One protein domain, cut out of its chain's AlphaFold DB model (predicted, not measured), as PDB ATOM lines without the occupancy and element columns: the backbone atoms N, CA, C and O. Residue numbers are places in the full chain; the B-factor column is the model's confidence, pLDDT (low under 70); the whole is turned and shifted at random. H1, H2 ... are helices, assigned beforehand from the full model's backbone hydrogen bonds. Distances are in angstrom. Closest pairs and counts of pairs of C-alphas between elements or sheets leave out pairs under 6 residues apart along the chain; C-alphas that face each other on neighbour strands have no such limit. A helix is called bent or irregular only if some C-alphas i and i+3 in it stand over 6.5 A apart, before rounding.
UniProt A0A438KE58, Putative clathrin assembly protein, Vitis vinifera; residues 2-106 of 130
ATOM      1  N   LYS A   2     -40.557  -7.485 -27.045       71.25
ATOM      2  CA  LYS A   2     -39.645  -6.356 -27.376       71.25
ATOM      3  C   LYS A   2     -38.191  -6.532 -26.897       71.25
ATOM      4  O   LYS A   2     -37.271  -6.253 -27.656       71.25
ATOM      5  N   LEU A   3     -37.974  -7.040 -25.681       78.62
ATOM      6  CA  LEU A   3     -36.625  -7.239 -25.120       78.62
ATOM      7  C   LEU A   3     -35.784  -8.235 -25.938       78.62
ATOM      8  O   LEU A   3     -34.635  -7.948 -26.252       78.62
ATOM      9  N   TRP A   4     -36.383  -9.344 -26.381       78.19
ATOM     10  CA  TRP A   4     -35.737 -10.335 -27.253       78.19
ATOM     11  C   TRP A   4     -35.326  -9.755 -28.616       78.19
ATOM     12  O   TRP A   4     -34.250 -10.059 -29.136       78.19
ATOM     13  N   ARG A   5     -36.144  -8.862 -29.190       79.38
ATOM     14  CA  ARG A   5     -35.803  -8.150 -30.436       79.38
ATOM     15  C   ARG A   5     -34.616  -7.208 -30.239       79.38
ATOM     16  O   ARG A   5     -33.689  -7.229 -31.039       79.38
ATOM     17  N   ARG A   6     -34.605  -6.455 -29.135       80.19
ATOM     18  CA  ARG A   6     -33.489  -5.563 -28.782       80.19
ATOM     19  C   ARG A   6     -32.193  -6.333 -28.529       80.19
ATOM     20  O   ARG A   6     -31.157  -5.962 -29.068       80.19
ATOM     21  N   ALA A   7     -32.256  -7.434 -27.780       82.62
ATOM     22  CA  ALA A   7     -31.093  -8.271 -27.489       82.62
ATOM     23  C   ALA A   7     -30.510  -8.918 -28.758       82.62
ATOM     24  O   ALA A   7     -29.305  -8.841 -28.993       82.62
ATOM     25  N   SER A   8     -31.362  -9.487 -29.622       84.25
ATOM     26  CA  SER A   8     -30.920 -10.052 -30.908       84.25
ATOM     27  C   SER A   8     -30.343  -8.990 -31.850       84.25
ATOM     28  O   SER A   8     -29.333  -9.244 -32.505       84.25
ATOM     29  N   GLY A   9     -30.926  -7.787 -31.882       82.50
ATOM     30  CA  GLY A   9     -30.383  -6.645 -32.619       82.50
ATOM     31  C   GLY A   9     -28.998  -6.230 -32.117       82.50
ATOM     32  O   GLY A   9     -28.064  -6.108 -32.908       82.50
ATOM     33  N   ALA A  10     -28.824  -6.119 -30.797       86.00
ATOM     34  CA  ALA A  10     -27.534  -5.797 -30.191       86.00
ATOM     35  C   ALA A  10     -26.460  -6.857 -30.495       86.00
ATOM     36  O   ALA A  10     -25.305  -6.513 -30.754       86.00
ATOM     37  N   LEU A  11     -26.827  -8.143 -30.507       86.31
ATOM     38  CA  LEU A  11     -25.902  -9.222 -30.858       86.31
ATOM     39  C   LEU A  11     -25.482  -9.156 -32.335       86.31
ATOM     40  O   LEU A  11     -24.296  -9.287 -32.642       86.31
ATOM     41  N   LYS A  12     -26.428  -8.880 -33.244       88.62
ATOM     42  CA  LYS A  12     -26.132  -8.657 -34.670       88.62
ATOM     43  C   LYS A  12     -25.190  -7.473 -34.876       88.62
ATOM     44  O   LYS A  12     -24.283  -7.558 -35.704       88.62
ATOM     45  N   ASP A  13     -25.381  -6.392 -34.123       88.50
ATOM     46  CA  ASP A  13     -24.521  -5.207 -34.192       88.50
ATOM     47  C   ASP A  13     -23.101  -5.535 -33.735       88.50
ATOM     48  O   ASP A  13     -22.147  -5.229 -34.448       88.50
ATOM     49  N   LYS A  14     -22.954  -6.244 -32.607       87.25
ATOM     50  CA  LYS A  14     -21.646  -6.706 -32.115       87.25
ATOM     51  C   LYS A  14     -20.927  -7.596 -33.126       87.25
ATOM     52  O   LYS A  14     -19.762  -7.341 -33.417       87.25
ATOM     53  N   ASN A  15     -21.620  -8.579 -33.701       88.00
ATOM     54  CA  ASN A  15     -21.021  -9.457 -34.705       88.00
ATOM     55  C   ASN A  15     -20.600  -8.681 -35.963       88.00
ATOM     56  O   ASN A  15     -19.504  -8.868 -36.480       88.00
ATOM     57  N   SER A  16     -21.436  -7.743 -36.417       82.88
ATOM     58  CA  SER A  16     -21.115  -6.908 -37.583       82.88
ATOM     59  C   SER A  16     -19.889  -6.029 -37.330       82.88
ATOM     60  O   SER A  16     -19.048  -5.895 -38.212       82.88
ATOM     61  N   MET A  17     -19.757  -5.457 -36.126       87.19
ATOM     62  CA  MET A  17     -18.579  -4.668 -35.752       87.19
ATOM     63  C   MET A  17     -17.311  -5.521 -35.688       87.19
ATOM     64  O   MET A  17     -16.265  -5.068 -36.146       87.19
ATOM     65  N   LEU A  18     -17.397  -6.745 -35.155       83.06
ATOM     66  CA  LEU A  18     -16.267  -7.677 -35.137       83.06
ATOM     67  C   LEU A  18     -15.824  -8.019 -36.563       83.06
ATOM     68  O   LEU A  18     -14.650  -7.861 -36.887       83.06
ATOM     69  N   ILE A  19     -16.761  -8.383 -37.441       82.94
ATOM     70  CA  ILE A  19     -16.459  -8.673 -38.850       82.94
ATOM     71  C   ILE A  19     -15.832  -7.454 -39.539       82.94
ATOM     72  O   ILE A  19     -14.803  -7.600 -40.191       82.94
ATOM     73  N   ALA A  20     -16.394  -6.256 -39.352       81.44
ATOM     74  CA  ALA A  20     -15.846  -5.022 -39.921       81.44
ATOM     75  C   ALA A  20     -14.415  -4.744 -39.427       81.44
ATOM     76  O   ALA A  20     -13.534  -4.387 -40.207       81.44
ATOM     77  N   SER A  21     -14.149  -4.974 -38.136       79.88
ATOM     78  CA  SER A  21     -12.807  -4.800 -37.570       79.88
ATOM     79  C   SER A  21     -11.781  -5.795 -38.127       79.88
ATOM     80  O   SER A  21     -10.612  -5.442 -38.264       79.88
ATOM     81  N   LEU A  22     -12.212  -7.008 -38.493       76.75
ATOM     82  CA  LEU A  22     -11.346  -8.074 -39.007       76.75
ATOM     83  C   LEU A  22     -11.134  -7.988 -40.526       76.75
ATOM     84  O   LEU A  22     -10.014  -8.165 -41.002       76.75
ATOM     85  N   SER A  23     -12.184  -7.663 -41.289       64.38
ATOM     86  CA  SER A  23     -12.130  -7.515 -42.754       64.38
ATOM     87  C   SER A  23     -11.189  -6.388 -43.197       64.38
ATOM     88  O   SER A  23     -10.709  -6.366 -44.329       64.38
ATOM     89  N   SER A  24     -10.886  -5.471 -42.281       57.56
ATOM     90  CA  SER A  24     -10.000  -4.336 -42.486       57.56
ATOM     91  C   SER A  24      -8.531  -4.685 -42.706       57.56
ATOM     92  O   SER A  24      -7.801  -3.817 -43.182       57.56
ATOM     93  N   ARG A  25      -8.065  -5.904 -42.398       57.75
ATOM     94  CA  ARG A  25      -6.642  -6.245 -42.586       57.75
ATOM     95  C   ARG A  25      -6.199  -6.153 -44.057       57.75
ATOM     96  O   ARG A  25      -5.015  -5.975 -44.310       57.75
ATOM     97  N   ASN A  26      -7.152  -6.200 -44.993       56.25
ATOM     98  CA  ASN A  26      -6.916  -6.170 -46.439       56.25
ATOM     99  C   ASN A  26      -7.559  -4.958 -47.147       56.25
ATOM    100  O   ASN A  26      -7.532  -4.887 -48.373       56.25
ATOM    101  N   ALA A  27      -8.175  -4.029 -46.408       60.31
ATOM    102  CA  ALA A  27      -8.881  -2.887 -46.986       60.31
ATOM    103  C   ALA A  27      -8.038  -1.600 -46.880       60.31
ATOM    104  O   ALA A  27      -7.480  -1.335 -45.818       60.31
ATOM    105  N   PRO A  28      -7.980  -0.751 -47.924       64.31
ATOM    106  CA  PRO A  28      -7.218   0.501 -47.895       64.31
ATOM    107  C   PRO A  28      -7.855   1.625 -47.047       64.31
ATOM    108  O   PRO A  28      -7.348   2.743 -47.035       64.31
ATOM    109  N   TRP A  29      -8.965   1.368 -46.344       70.06
ATOM    110  CA  TRP A  29      -9.685   2.348 -45.519       70.06
ATOM    111  C   TRP A  29      -9.705   1.963 -44.037       70.06
ATOM    112  O   TRP A  29      -9.556   0.804 -43.662       70.06
ATOM    113  N   ASN A  30      -9.906   2.962 -43.173       76.44
ATOM    114  CA  ASN A  30      -9.843   2.784 -41.724       76.44
ATOM    115  C   ASN A  30     -10.968   1.850 -41.206       76.44
ATOM    116  O   ASN A  30     -12.142   2.167 -41.419       76.44
ATOM    117  N   PRO A  31     -10.660   0.788 -40.431       76.44
ATOM    118  CA  PRO A  31     -11.662  -0.121 -39.843       76.44
ATOM    119  C   PRO A  31     -12.713   0.608 -39.006       76.44
ATOM    120  O   PRO A  31     -13.878   0.213 -38.920       76.44
ATOM    121  N   ARG A  32     -12.301   1.707 -38.365       85.62
ATOM    122  CA  ARG A  32     -13.171   2.524 -37.517       85.62
ATOM    123  C   ARG A  32     -14.290   3.178 -38.323       85.62
ATOM    124  O   ARG A  32     -15.325   3.500 -37.741       85.62
ATOM    125  N   PHE A  33     -14.118   3.348 -39.634       91.31
ATOM    126  CA  PHE A  33     -15.124   3.948 -40.500       91.31
ATOM    127  C   PHE A  33     -16.371   3.064 -40.616       91.31
ATOM    128  O   PHE A  33     -17.464   3.497 -40.252       91.31
ATOM    129  N   GLU A  34     -16.211   1.796 -41.003       91.25
ATOM    130  CA  GLU A  34     -17.331   0.849 -41.123       91.25
ATOM    131  C   GLU A  34     -18.025   0.596 -39.783       91.25
ATOM    132  O   GLU A  34     -19.256   0.581 -39.700       91.25
ATOM    133  N   VAL A  35     -17.251   0.494 -38.699       93.19
ATOM    134  CA  VAL A  35     -17.803   0.385 -37.340       93.19
ATOM    135  C   VAL A  35     -18.664   1.603 -36.990       93.19
ATOM    136  O   VAL A  35     -19.718   1.454 -36.369       93.19
ATOM    137  N   THR A  36     -18.261   2.806 -37.404       95.75
ATOM    138  CA  THR A  36     -19.043   4.031 -37.174       95.75
ATOM    139  C   THR A  36     -20.357   4.005 -37.962       95.75
ATOM    140  O   THR A  36     -21.394   4.368 -37.409       95.75
ATOM    141  N   ILE A  37     -20.355   3.490 -39.198       95.38
ATOM    142  CA  ILE A  37     -21.576   3.299 -40.006       95.38
ATOM    143  C   ILE A  37     -22.528   2.312 -39.319       95.38
ATOM    144  O   ILE A  37     -23.728   2.577 -39.214       95.38
ATOM    145  N   ILE A  38     -22.007   1.196 -38.799       95.31
ATOM    146  CA  ILE A  38     -22.806   0.199 -38.067       95.31
ATOM    147  C   ILE A  38     -23.430   0.815 -36.809       95.31
ATOM    148  O   ILE A  38     -24.605   0.577 -36.541       95.31
ATOM    149  N   LYS A  39     -22.682   1.639 -36.065       95.38
ATOM    150  CA  LYS A  39     -23.203   2.340 -34.878       95.38
ATOM    151  C   LYS A  39     -24.281   3.365 -35.235       95.38
ATOM    152  O   LYS A  39     -25.340   3.374 -34.608       95.38
ATOM    153  N   ALA A  40     -24.051   4.160 -36.281       96.56
ATOM    154  CA  ALA A  40     -25.029   5.112 -36.814       96.56
ATOM    155  C   ALA A  40     -26.331   4.422 -37.272       96.56
ATOM    156  O   ALA A  40     -27.415   4.992 -37.166       96.56
ATOM    157  N   THR A  41     -26.232   3.168 -37.726       96.69
ATOM    158  CA  THR A  41     -27.345   2.338 -38.219       96.69
ATOM    159  C   THR A  41     -27.647   1.148 -37.298       96.69
ATOM    160  O   THR A  41     -27.991   0.054 -37.748       96.69
ATOM    161  N   SER A  42     -27.502   1.342 -35.987       94.81
ATOM    162  CA  SER A  42     -27.758   0.304 -34.982       94.81
ATOM    163  C   SER A  42     -29.239  -0.072 -34.875       94.81
ATOM    164  O   SER A  42     -30.129   0.714 -35.217       94.81
ATOM    165  N   HIS A  43     -29.519  -1.245 -34.304       92.94
ATOM    166  CA  HIS A  43     -30.887  -1.713 -34.027       92.94
ATOM    167  C   HIS A  43     -31.588  -0.969 -32.876       92.94
ATOM    168  O   HIS A  43     -32.698  -1.339 -32.498       92.94
ATOM    169  N   ASP A  44     -30.960   0.052 -32.290       91.75
ATOM    170  CA  ASP A  44     -31.528   0.793 -31.167       91.75
ATOM    171  C   ASP A  44     -32.761   1.611 -31.591       91.75
ATOM    172  O   ASP A  44     -32.645   2.656 -32.225       91.75
ATOM    173  N   GLU A  45     -33.954   1.147 -31.233       89.69
ATOM    174  CA  GLU A  45     -35.218   1.839 -31.517       89.69
ATOM    175  C   GLU A  45     -35.387   3.152 -30.738       89.69
ATOM    176  O   GLU A  45     -36.232   3.964 -31.100       89.69
ATOM    177  N   SER A  46     -34.635   3.352 -29.650       89.38
ATOM    178  CA  SER A  46     -34.866   4.476 -28.735       89.38
ATOM    179  C   SER A  46     -34.265   5.795 -29.216       89.38
ATOM    180  O   SER A  46     -34.687   6.854 -28.755       89.38
ATOM    181  N   LYS A  47     -33.283   5.746 -30.128       90.75
ATOM    182  CA  LYS A  47     -32.559   6.936 -30.583       90.75
ATOM    183  C   LYS A  47     -31.888   6.769 -31.942       90.75
ATOM    184  O   LYS A  47     -31.523   5.669 -32.370       90.75
ATOM    185  N   VAL A  48     -31.640   7.909 -32.578       92.00
ATOM    186  CA  VAL A  48     -30.717   8.049 -33.708       92.00
ATOM    187  C   VAL A  48     -29.362   8.507 -33.169       92.00
ATOM    188  O   VAL A  48     -29.284   9.437 -32.371       92.00
ATOM    189  N   ASP A  49     -28.285   7.838 -33.579       94.69
ATOM    190  CA  ASP A  49     -26.932   8.131 -33.100       94.69
ATOM    191  C   ASP A  49     -26.284   9.248 -33.935       94.69
ATOM    192  O   ASP A  49     -25.459   9.009 -34.821       94.69
ATOM    193  N   TYR A  50     -26.704  10.486 -33.667       93.81
ATOM    194  CA  TYR A  50     -26.229  11.668 -34.391       93.81
ATOM    195  C   TYR A  50     -24.723  11.905 -34.243       93.81
ATOM    196  O   TYR A  50     -24.110  12.461 -35.149       93.81
ATOM    197  N   GLU A  51     -24.102  11.455 -33.153       95.50
ATOM    198  CA  GLU A  51     -22.660  11.610 -32.940       95.50
ATOM    199  C   GLU A  51     -21.849  10.744 -33.907       95.50
ATOM    200  O   GLU A  51     -20.892  11.214 -34.531       95.50
ATOM    201  N   ASN A  52     -22.260   9.490 -34.108       96.19
ATOM    202  CA  ASN A  52     -21.622   8.643 -35.113       96.19
ATOM    203  C   ASN A  52     -21.961   9.090 -36.544       96.19
ATOM    204  O   ASN A  52     -21.081   9.044 -37.403       96.19
ATOM    205  N   ILE A  53     -23.167   9.612 -36.796       95.69
ATOM    206  CA  ILE A  53     -23.516  10.232 -38.088       95.69
ATOM    207  C   ILE A  53     -22.588  11.421 -38.397       95.69
ATOM    208  O   ILE A  53     -21.991  11.469 -39.474       95.69
ATOM    209  N   LYS A  54     -22.393  12.345 -37.444       95.69
ATOM    210  CA  LYS A  54     -21.459  13.476 -37.586       95.69
ATOM    211  C   LYS A  54     -20.039  13.001 -37.882       95.69
ATOM    212  O   LYS A  54     -19.390  13.555 -38.766       95.69
ATOM    213  N   ARG A  55     -19.563  11.950 -37.197       95.44
ATOM    214  CA  ARG A  55     -18.255  11.351 -37.506       95.44
ATOM    215  C   ARG A  55     -18.183  10.866 -38.944       95.44
ATOM    216  O   ARG A  55     -17.211  11.199 -39.609       95.44
ATOM    217  N   VAL A  56     -19.172  10.108 -39.428       95.25
ATOM    218  CA  VAL A  56     -19.192   9.626 -40.823       95.25
ATOM    219  C   VAL A  56     -19.038  10.792 -41.802       95.25
ATOM    220  O   VAL A  56     -18.211  10.709 -42.708       95.25
ATOM    221  N   PHE A  57     -19.755  11.898 -41.585       94.69
ATOM    222  CA  PHE A  57     -19.615  13.083 -42.431       94.69
ATOM    223  C   PHE A  57     -18.254  13.764 -42.296       94.69
ATOM    224  O   PHE A  57     -17.708  14.192 -43.306       94.69
ATOM    225  N   ALA A  58     -17.656  13.804 -41.104       93.94
ATOM    226  CA  ALA A  58     -16.302  14.332 -40.931       93.94
ATOM    227  C   ALA A  58     -15.269  13.559 -41.774       93.94
ATOM    228  O   ALA A  58     -14.436  14.178 -42.430       93.94
ATOM    229  N   TRP A  59     -15.360  12.223 -41.835       93.00
ATOM    230  CA  TRP A  59     -14.517  11.413 -42.729       93.00
ATOM    231  C   TRP A  59     -14.778  11.724 -44.204       93.00
ATOM    232  O   TRP A  59     -13.836  11.868 -44.980       93.00
ATOM    233  N   LEU A  60     -16.050  11.862 -44.582       92.25
ATOM    234  CA  LEU A  60     -16.450  12.155 -45.956       92.25
ATOM    235  C   LEU A  60     -15.945  13.532 -46.426       92.25
ATOM    236  O   LEU A  60     -15.495  13.662 -47.562       92.25
ATOM    237  N   HIS A  61     -15.969  14.536 -45.545       90.88
ATOM    238  CA  HIS A  61     -15.403  15.863 -45.798       90.88
ATOM    239  C   HIS A  61     -13.871  15.866 -45.803       90.88
ATOM    240  O   HIS A  61     -13.278  16.617 -46.571       90.88
ATOM    241  N   ALA A  62     -13.229  15.028 -44.982       91.69
ATOM    242  CA  ALA A  62     -11.774  14.910 -44.956       91.69
ATOM    243  C   ALA A  62     -11.216  14.281 -46.242       91.69
ATOM    244  O   ALA A  62     -10.151  14.676 -46.709       91.69
ATOM    245  N   SER A  63     -11.916  13.298 -46.822       90.06
ATOM    246  CA  SER A  63     -11.552  12.746 -48.126       90.06
ATOM    247  C   SER A  63     -12.755  12.141 -48.862       90.06
ATOM    248  O   SER A  63     -13.435  11.259 -48.324       90.06
ATOM    249  N   PRO A  64     -12.973  12.497 -50.143       88.00
ATOM    250  CA  PRO A  64     -14.033  11.900 -50.953       88.00
ATOM    251  C   PRO A  64     -13.820  10.395 -51.202       88.00
ATOM    252  O   PRO A  64     -14.765   9.700 -51.575       88.00
ATOM    253  N   ALA A  65     -12.620   9.857 -50.942       89.75
ATOM    254  CA  ALA A  65     -12.336   8.424 -51.036       89.75
ATOM    255  C   ALA A  65     -13.208   7.573 -50.092       89.75
ATOM    256  O   ALA A  65     -13.455   6.401 -50.379       89.75
ATOM    257  N   TYR A  66     -13.730   8.157 -49.005       91.50
ATOM    258  CA  TYR A  66     -14.633   7.476 -48.070       91.50
ATOM    259  C   TYR A  66     -16.058   7.293 -48.605       91.50
ATOM    260  O   TYR A  66     -16.817   6.510 -48.031       91.50
ATOM    261  N   LEU A  67     -16.424   7.939 -49.720       92.50
ATOM    262  CA  LEU A  67     -17.761   7.811 -50.295       92.50
ATOM    263  C   LEU A  67     -18.040   6.374 -50.747       92.50
ATOM    264  O   LEU A  67     -19.010   5.767 -50.310       92.50
ATOM    265  N   LYS A  68     -17.175   5.781 -51.573       90.94
ATOM    266  CA  LYS A  68     -17.405   4.423 -52.097       90.94
ATOM    267  C   LYS A  68     -17.500   3.359 -50.981       90.94
ATOM    268  O   LYS A  68     -18.458   2.582 -51.009       90.94
ATOM    269  N   PRO A  69     -16.607   3.333 -49.970       91.50
ATOM    270  CA  PRO A  69     -16.756   2.460 -48.804       91.50
ATOM    271  C   PRO A  69     -18.045   2.715 -48.015       91.50
ATOM    272  O   PRO A  69     -18.696   1.757 -47.611       91.50
ATOM    273  N   LEU A  70     -18.460   3.978 -47.847       94.06
ATOM    274  CA  LEU A  70     -19.712   4.325 -47.164       94.06
ATOM    275  C   LEU A  70     -20.918   3.711 -47.868       94.06
ATOM    276  O   LEU A  70     -21.724   3.034 -47.234       94.06
ATOM    277  N   LEU A  71     -21.015   3.928 -49.181       94.12
ATOM    278  CA  LEU A  71     -22.097   3.413 -50.017       94.12
ATOM    279  C   LEU A  71     -22.150   1.879 -49.971       94.12
ATOM    280  O   LEU A  71     -23.226   1.306 -49.800       94.12
ATOM    281  N   SER A  72     -20.989   1.226 -50.070       92.44
ATOM    282  CA  SER A  72     -20.862  -0.235 -50.026       92.44
ATOM    283  C   SER A  72     -21.261  -0.818 -48.666       92.44
ATOM    284  O   SER A  72     -22.103  -1.721 -48.589       92.44
ATOM    285  N   ALA A  73     -20.710  -0.270 -47.579       93.06
ATOM    286  CA  ALA A  73     -20.999  -0.717 -46.222       93.06
ATOM    287  C   ALA A  73     -22.476  -0.502 -45.876       93.06
ATOM    288  O   ALA A  73     -23.128  -1.401 -45.344       93.06
ATOM    289  N   LEU A  74     -23.028   0.659 -46.238       95.00
ATOM    290  CA  LEU A  74     -24.430   0.978 -46.007       95.00
ATOM    291  C   LEU A  74     -25.365   0.078 -46.824       95.00
ATOM    292  O   LEU A  74     -26.324  -0.455 -46.273       95.00
ATOM    293  N   SER A  75     -25.065  -0.157 -48.103       94.25
ATOM    294  CA  SER A  75     -25.848  -1.069 -48.946       94.25
ATOM    295  C   SER A  75     -25.851  -2.495 -48.387       94.25
ATOM    296  O   SER A  75     -26.913  -3.070 -48.140       94.25
ATOM    297  N   THR A  76     -24.668  -3.020 -48.050       92.44
ATOM    298  CA  THR A  76     -24.517  -4.342 -47.421       92.44
ATOM    299  C   THR A  76     -25.322  -4.436 -46.127       92.44
ATOM    300  O   THR A  76     -25.987  -5.441 -45.857       92.44
ATOM    301  N   ARG A  77     -25.287  -3.375 -45.316       92.00
ATOM    302  CA  ARG A  77     -26.005  -3.297 -44.047       92.00
ATOM    303  C   ARG A  77     -27.517  -3.372 -44.244       92.00
ATOM    304  O   ARG A  77     -28.176  -4.145 -43.543       92.00
ATOM    305  N   LEU A  78     -28.044  -2.608 -45.197       92.75
ATOM    306  CA  LEU A  78     -29.468  -2.554 -45.526       92.75
ATOM    307  C   LEU A  78     -29.982  -3.880 -46.099       92.75
ATOM    308  O   LEU A  78     -31.051  -4.336 -45.696       92.75
ATOM    309  N   GLN A  79     -29.193  -4.532 -46.954       90.38
ATOM    310  CA  GLN A  79     -29.547  -5.819 -47.559       90.38
ATOM    311  C   GLN A  79     -29.502  -6.985 -46.564       90.38
ATOM    312  O   GLN A  79     -30.394  -7.827 -46.569       90.38
ATOM    313  N   LYS A  80     -28.477  -7.062 -45.703       87.62
ATOM    314  CA  LYS A  80     -28.284  -8.231 -44.822       87.62
ATOM    315  C   LYS A  80     -29.130  -8.197 -43.554       87.62
ATOM    316  O   LYS A  80     -29.458  -9.242 -43.000       87.62
ATOM    317  N   THR A  81     -29.430  -7.006 -43.043       85.81
ATOM    318  CA  THR A  81     -30.007  -6.879 -41.698       85.81
ATOM    319  C   THR A  81     -31.528  -7.036 -41.696       85.81
ATOM    320  O   THR A  81     -32.078  -7.555 -40.721       85.81
ATOM    321  N   CYS A  82     -32.197  -6.606 -42.777       86.56
ATOM    322  CA  CYS A  82     -33.648  -6.698 -42.973       86.56
ATOM    323  C   CYS A  82     -34.465  -6.260 -41.738       86.56
ATOM    324  O   CYS A  82     -35.431  -6.926 -41.359       86.56
ATOM    325  N   SER A  83     -34.034  -5.172 -41.087       92.00
ATOM    326  CA  SER A  83     -34.660  -4.557 -39.909       92.00
ATOM    327  C   SER A  83     -35.167  -3.170 -40.274       92.00
ATOM    328  O   SER A  83     -34.401  -2.369 -40.817       92.00
ATOM    329  N   TRP A  84     -36.432  -2.868 -39.972       93.00
ATOM    330  CA  TRP A  84     -37.029  -1.569 -40.311       93.00
ATOM    331  C   TRP A  84     -36.281  -0.391 -39.665       93.00
ATOM    332  O   TRP A  84     -36.131   0.656 -40.289       93.00
ATOM    333  N   VAL A  85     -35.748  -0.577 -38.451       94.56
ATOM    334  CA  VAL A  85     -34.989   0.449 -37.713       94.56
ATOM    335  C   VAL A  85     -33.705   0.796 -38.454       94.56
ATOM    336  O   VAL A  85     -33.379   1.964 -38.656       94.56
ATOM    337  N   VAL A  86     -32.981  -0.239 -38.885       95.62
ATOM    338  CA  VAL A  86     -31.720  -0.100 -39.620       95.62
ATOM    339  C   VAL A  86     -31.983   0.493 -41.000       95.62
ATOM    340  O   VAL A  86     -31.230   1.360 -41.436       95.62
ATOM    341  N   ALA A  87     -33.080   0.089 -41.648       95.06
ATOM    342  CA  ALA A  87     -33.517   0.661 -42.915       95.06
ATOM    343  C   ALA A  87     -33.792   2.164 -42.805       95.06
ATOM    344  O   ALA A  87     -33.226   2.951 -43.562       95.06
ATOM    345  N   LEU A  88     -34.584   2.572 -41.810       95.56
ATOM    346  CA  LEU A  88     -34.908   3.974 -41.579       95.56
ATOM    347  C   LEU A  88     -33.656   4.805 -41.261       95.56
ATOM    348  O   LEU A  88     -33.431   5.842 -41.881       95.56
ATOM    349  N   LYS A  89     -32.800   4.334 -40.348       97.19
ATOM    350  CA  LYS A  89     -31.543   5.028 -40.014       97.19
ATOM    351  C   LYS A  89     -30.585   5.102 -41.201       97.19
ATOM    352  O   LYS A  89     -29.914   6.115 -41.377       97.19
ATOM    353  N   GLY A  90     -30.529   4.058 -42.028       96.25
ATOM    354  CA  GLY A  90     -29.719   4.063 -43.242       96.25
ATOM    355  C   GLY A  90     -30.217   5.068 -44.281       96.25
ATOM    356  O   GLY A  90     -29.401   5.754 -44.892       96.25
ATOM    357  N   LEU A  91     -31.536   5.230 -44.421       95.31
ATOM    358  CA  LEU A  91     -32.131   6.279 -45.257       95.31
ATOM    359  C   LEU A  91     -31.827   7.683 -44.726       95.31
ATOM    360  O   LEU A  91     -31.465   8.555 -45.510       95.31
ATOM    361  N   VAL A  92     -31.905   7.897 -43.408       95.25
ATOM    362  CA  VAL A  92     -31.524   9.174 -42.778       95.25
ATOM    363  C   VAL A  92     -30.051   9.497 -43.042       95.25
ATOM    364  O   VAL A  92     -29.730  10.620 -43.432       95.25
ATOM    365  N   LEU A  93     -29.160   8.512 -42.879       96.38
ATOM    366  CA  LEU A  93     -27.739   8.682 -43.173       96.38
ATOM    367  C   LEU A  93     -27.522   9.032 -44.651       96.38
ATOM    368  O   LEU A  93     -26.805   9.987 -44.946       96.38
ATOM    369  N   MET A  94     -28.183   8.324 -45.573       95.19
ATOM    370  CA  MET A  94     -28.084   8.617 -47.005       95.19
ATOM    371  C   MET A  94     -28.622   9.979 -47.392       95.19
ATOM    372  O   MET A  94     -28.012  10.661 -48.209       95.19
ATOM    373  N   HIS A  95     -29.749  10.386 -46.820       93.88
ATOM    374  CA  HIS A  95     -30.285  11.715 -47.057       93.88
ATOM    375  C   HIS A  95     -29.247  12.781 -46.685       93.88
ATOM    376  O   HIS A  95     -29.019  13.709 -47.455       93.88
ATOM    377  N   GLY A  96     -28.551  12.612 -45.555       93.44
ATOM    378  CA  GLY A  96     -27.447  13.497 -45.192       93.44
ATOM    379  C   GLY A  96     -26.288  13.455 -46.196       93.44
ATOM    380  O   GLY A  96     -25.813  14.516 -46.585       93.44
ATOM    381  N   VAL A  97     -25.901  12.271 -46.696       93.50
ATOM    382  CA  VAL A  97     -24.875  12.140 -47.755       93.50
ATOM    383  C   VAL A  97     -25.273  12.920 -49.005       93.50
ATOM    384  O   VAL A  97     -24.462  13.685 -49.510       93.50
ATOM    385  N   LEU A  98     -26.516  12.780 -49.475       91.50
ATOM    386  CA  LEU A  98     -27.028  13.481 -50.659       91.50
ATOM    387  C   LEU A  98     -27.093  15.003 -50.477       91.50
ATOM    388  O   LEU A  98     -27.074  15.744 -51.456       91.50
ATOM    389  N   ARG A  99     -27.172  15.475 -49.230       90.69
ATOM    390  CA  ARG A  99     -27.159  16.900 -48.879       90.69
ATOM    391  C   ARG A  99     -25.753  17.444 -48.615       90.69
ATOM    392  O   ARG A  99     -25.616  18.657 -48.465       90.69
ATOM    393  N   CYS A 100     -24.722  16.599 -48.561       86.62
ATOM    394  CA  CYS A 100     -23.343  17.056 -48.428       86.62
ATOM    395  C   CYS A 100     -22.904  17.800 -49.695       86.62
ATOM    396  O   CYS A 100     -23.069  17.306 -50.809       86.62
ATOM    397  N   ASN A 101     -22.264  18.958 -49.520       83.44
ATOM    398  CA  ASN A 101     -21.687  19.728 -50.622       83.44
ATOM    399  C   ASN A 101     -20.343  19.129 -51.080       83.44
ATOM    400  O   ASN A 101     -19.287  19.735 -50.912       83.44
ATOM    401  N   ILE A 102     -20.372  17.890 -51.573       86.38
ATOM    402  CA  ILE A 102     -19.192  17.153 -52.035       86.38
ATOM    403  C   ILE A 102     -19.414  16.791 -53.509       86.38
ATOM    404  O   ILE A 102     -20.357  16.056 -53.802       86.38
ATOM    405  N   PRO A 103     -18.550  17.228 -54.447       85.94
ATOM    406  CA  PRO A 103     -18.744  16.981 -55.881       85.94
ATOM    407  C   PRO A 103     -18.908  15.496 -56.242       85.94
ATOM    408  O   PRO A 103     -19.689  15.135 -57.119       85.94
ATOM    409  N   ALA A 104     -18.227  14.603 -55.520       84.88
ATOM    410  CA  ALA A 104     -18.335  13.159 -55.725       84.88
ATOM    411  C   ALA A 104     -19.752  12.607 -55.460       84.88
ATOM    412  O   ALA A 104     -20.143  11.621 -56.080       84.88
ATOM    413  N   VAL A 105     -20.538  13.245 -54.585       86.50
ATOM    414  CA  VAL A 105     -21.919  12.831 -54.273       86.50
ATOM    415  C   VAL A 105     -22.855  13.079 -55.456       86.50
ATOM    416  O   VAL A 105     -23.744  12.270 -55.714       86.50
ATOM    417  N   GLN A 106     -22.628  14.147 -56.223       82.25
ATOM    418  CA  GLN A 106     -23.440  14.472 -57.404       82.25
ATOM    419  C   GLN A 106     -23.314  13.400 -58.501       82.25
ATOM    420  O   GLN A 106     -24.237  13.192 -59.278       82.25
TER     421      GLN A 106
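This is residues 2 to 106 of the 130 residues of the protein "Putative clathrin assembly protein" of Vitis vinifera (UniProt A0A438KE58). What shape do these atoms make? The short helix H2 sits in the middle, with the long helix H1 along one side of it and H3 and H4 packed on it elsewhere. H5 folds back along H4 as a hairpin, and tiny H6 is at one end of that pair. How much is printed? The printed part has 105 residues with six named helices, H1 to H6 in order, and no named strand, an all-helix domain; it is compact, with a radius of gyration of the C-alphas of 13.4 A and spans of 43 by 31 by 23 A.

What does the first helix touch? H1, residues 2 to 26, touches H2, residues 31 to 40, with residues 13 to 24 alone; this hairpin has a shallow tilt of 20 degrees, and its closest C-alphas, Ser 24 and Pro 31, are 5.2 A apart. What follows? H2 and H3, residues 50 to 62, form a hairpin at a steep tilt of 40 degrees, the closest C-alphas, Ala 40 and Asn 52, 5.2 A apart. The hub H4, residues 64 to 81, touches H2 with residues 69 to 77 alone, closest at the C-alphas of Glu 34 and Ala 73, 6.5 A. Where do the last helices sit? H3, H4 and H5, residues 84 to 99, form an up-and-down bundle, each running against the one before, though H3 and H4 only just touch, with 3 pairs of C-alphas within 8 A, and only at the corner. H4 and H5 form a hairpin at a shallow tilt of 19 degrees, closest at the C-alphas of Leu 78 and Ala 87, 5.8 A; H6, residues 103 to 106, only just touches H4, with 3 pairs, closest at the C-alphas of Pro 64 and Ala 104, 6.5 A. Are the backbones helical? Every O i to N i+4 pair is within hydrogen-bond range in H2, H3 and H5, with 18 of 21 in H1 and 12 of 14 in H4; H6 is too short for one.

Where are the ends? H1 begins at C-alpha 2 (-39.645, -6.356, -27.376), and H6 ends at C-alpha 106 (-23.440, 14.472, -57.404). How long are the helices? H1 measures 37.9 A, H4 26.3 A and H5 22.6 A from first to last C-alpha. Are any irregular? H1 and H4 only just are: C-alphas 23 and 26 are 6.52 A apart, and C-alphas 65 and 68 are 6.54 A apart.

What lies farthest apart? The two farthest C-alphas, of Trp 4 and Pro 103, are 43.1 A apart. Is it continuous and confident? The printed part has no cut and no long link; its mean pLDDT is 88.0, with residues 23 to 28 under 70.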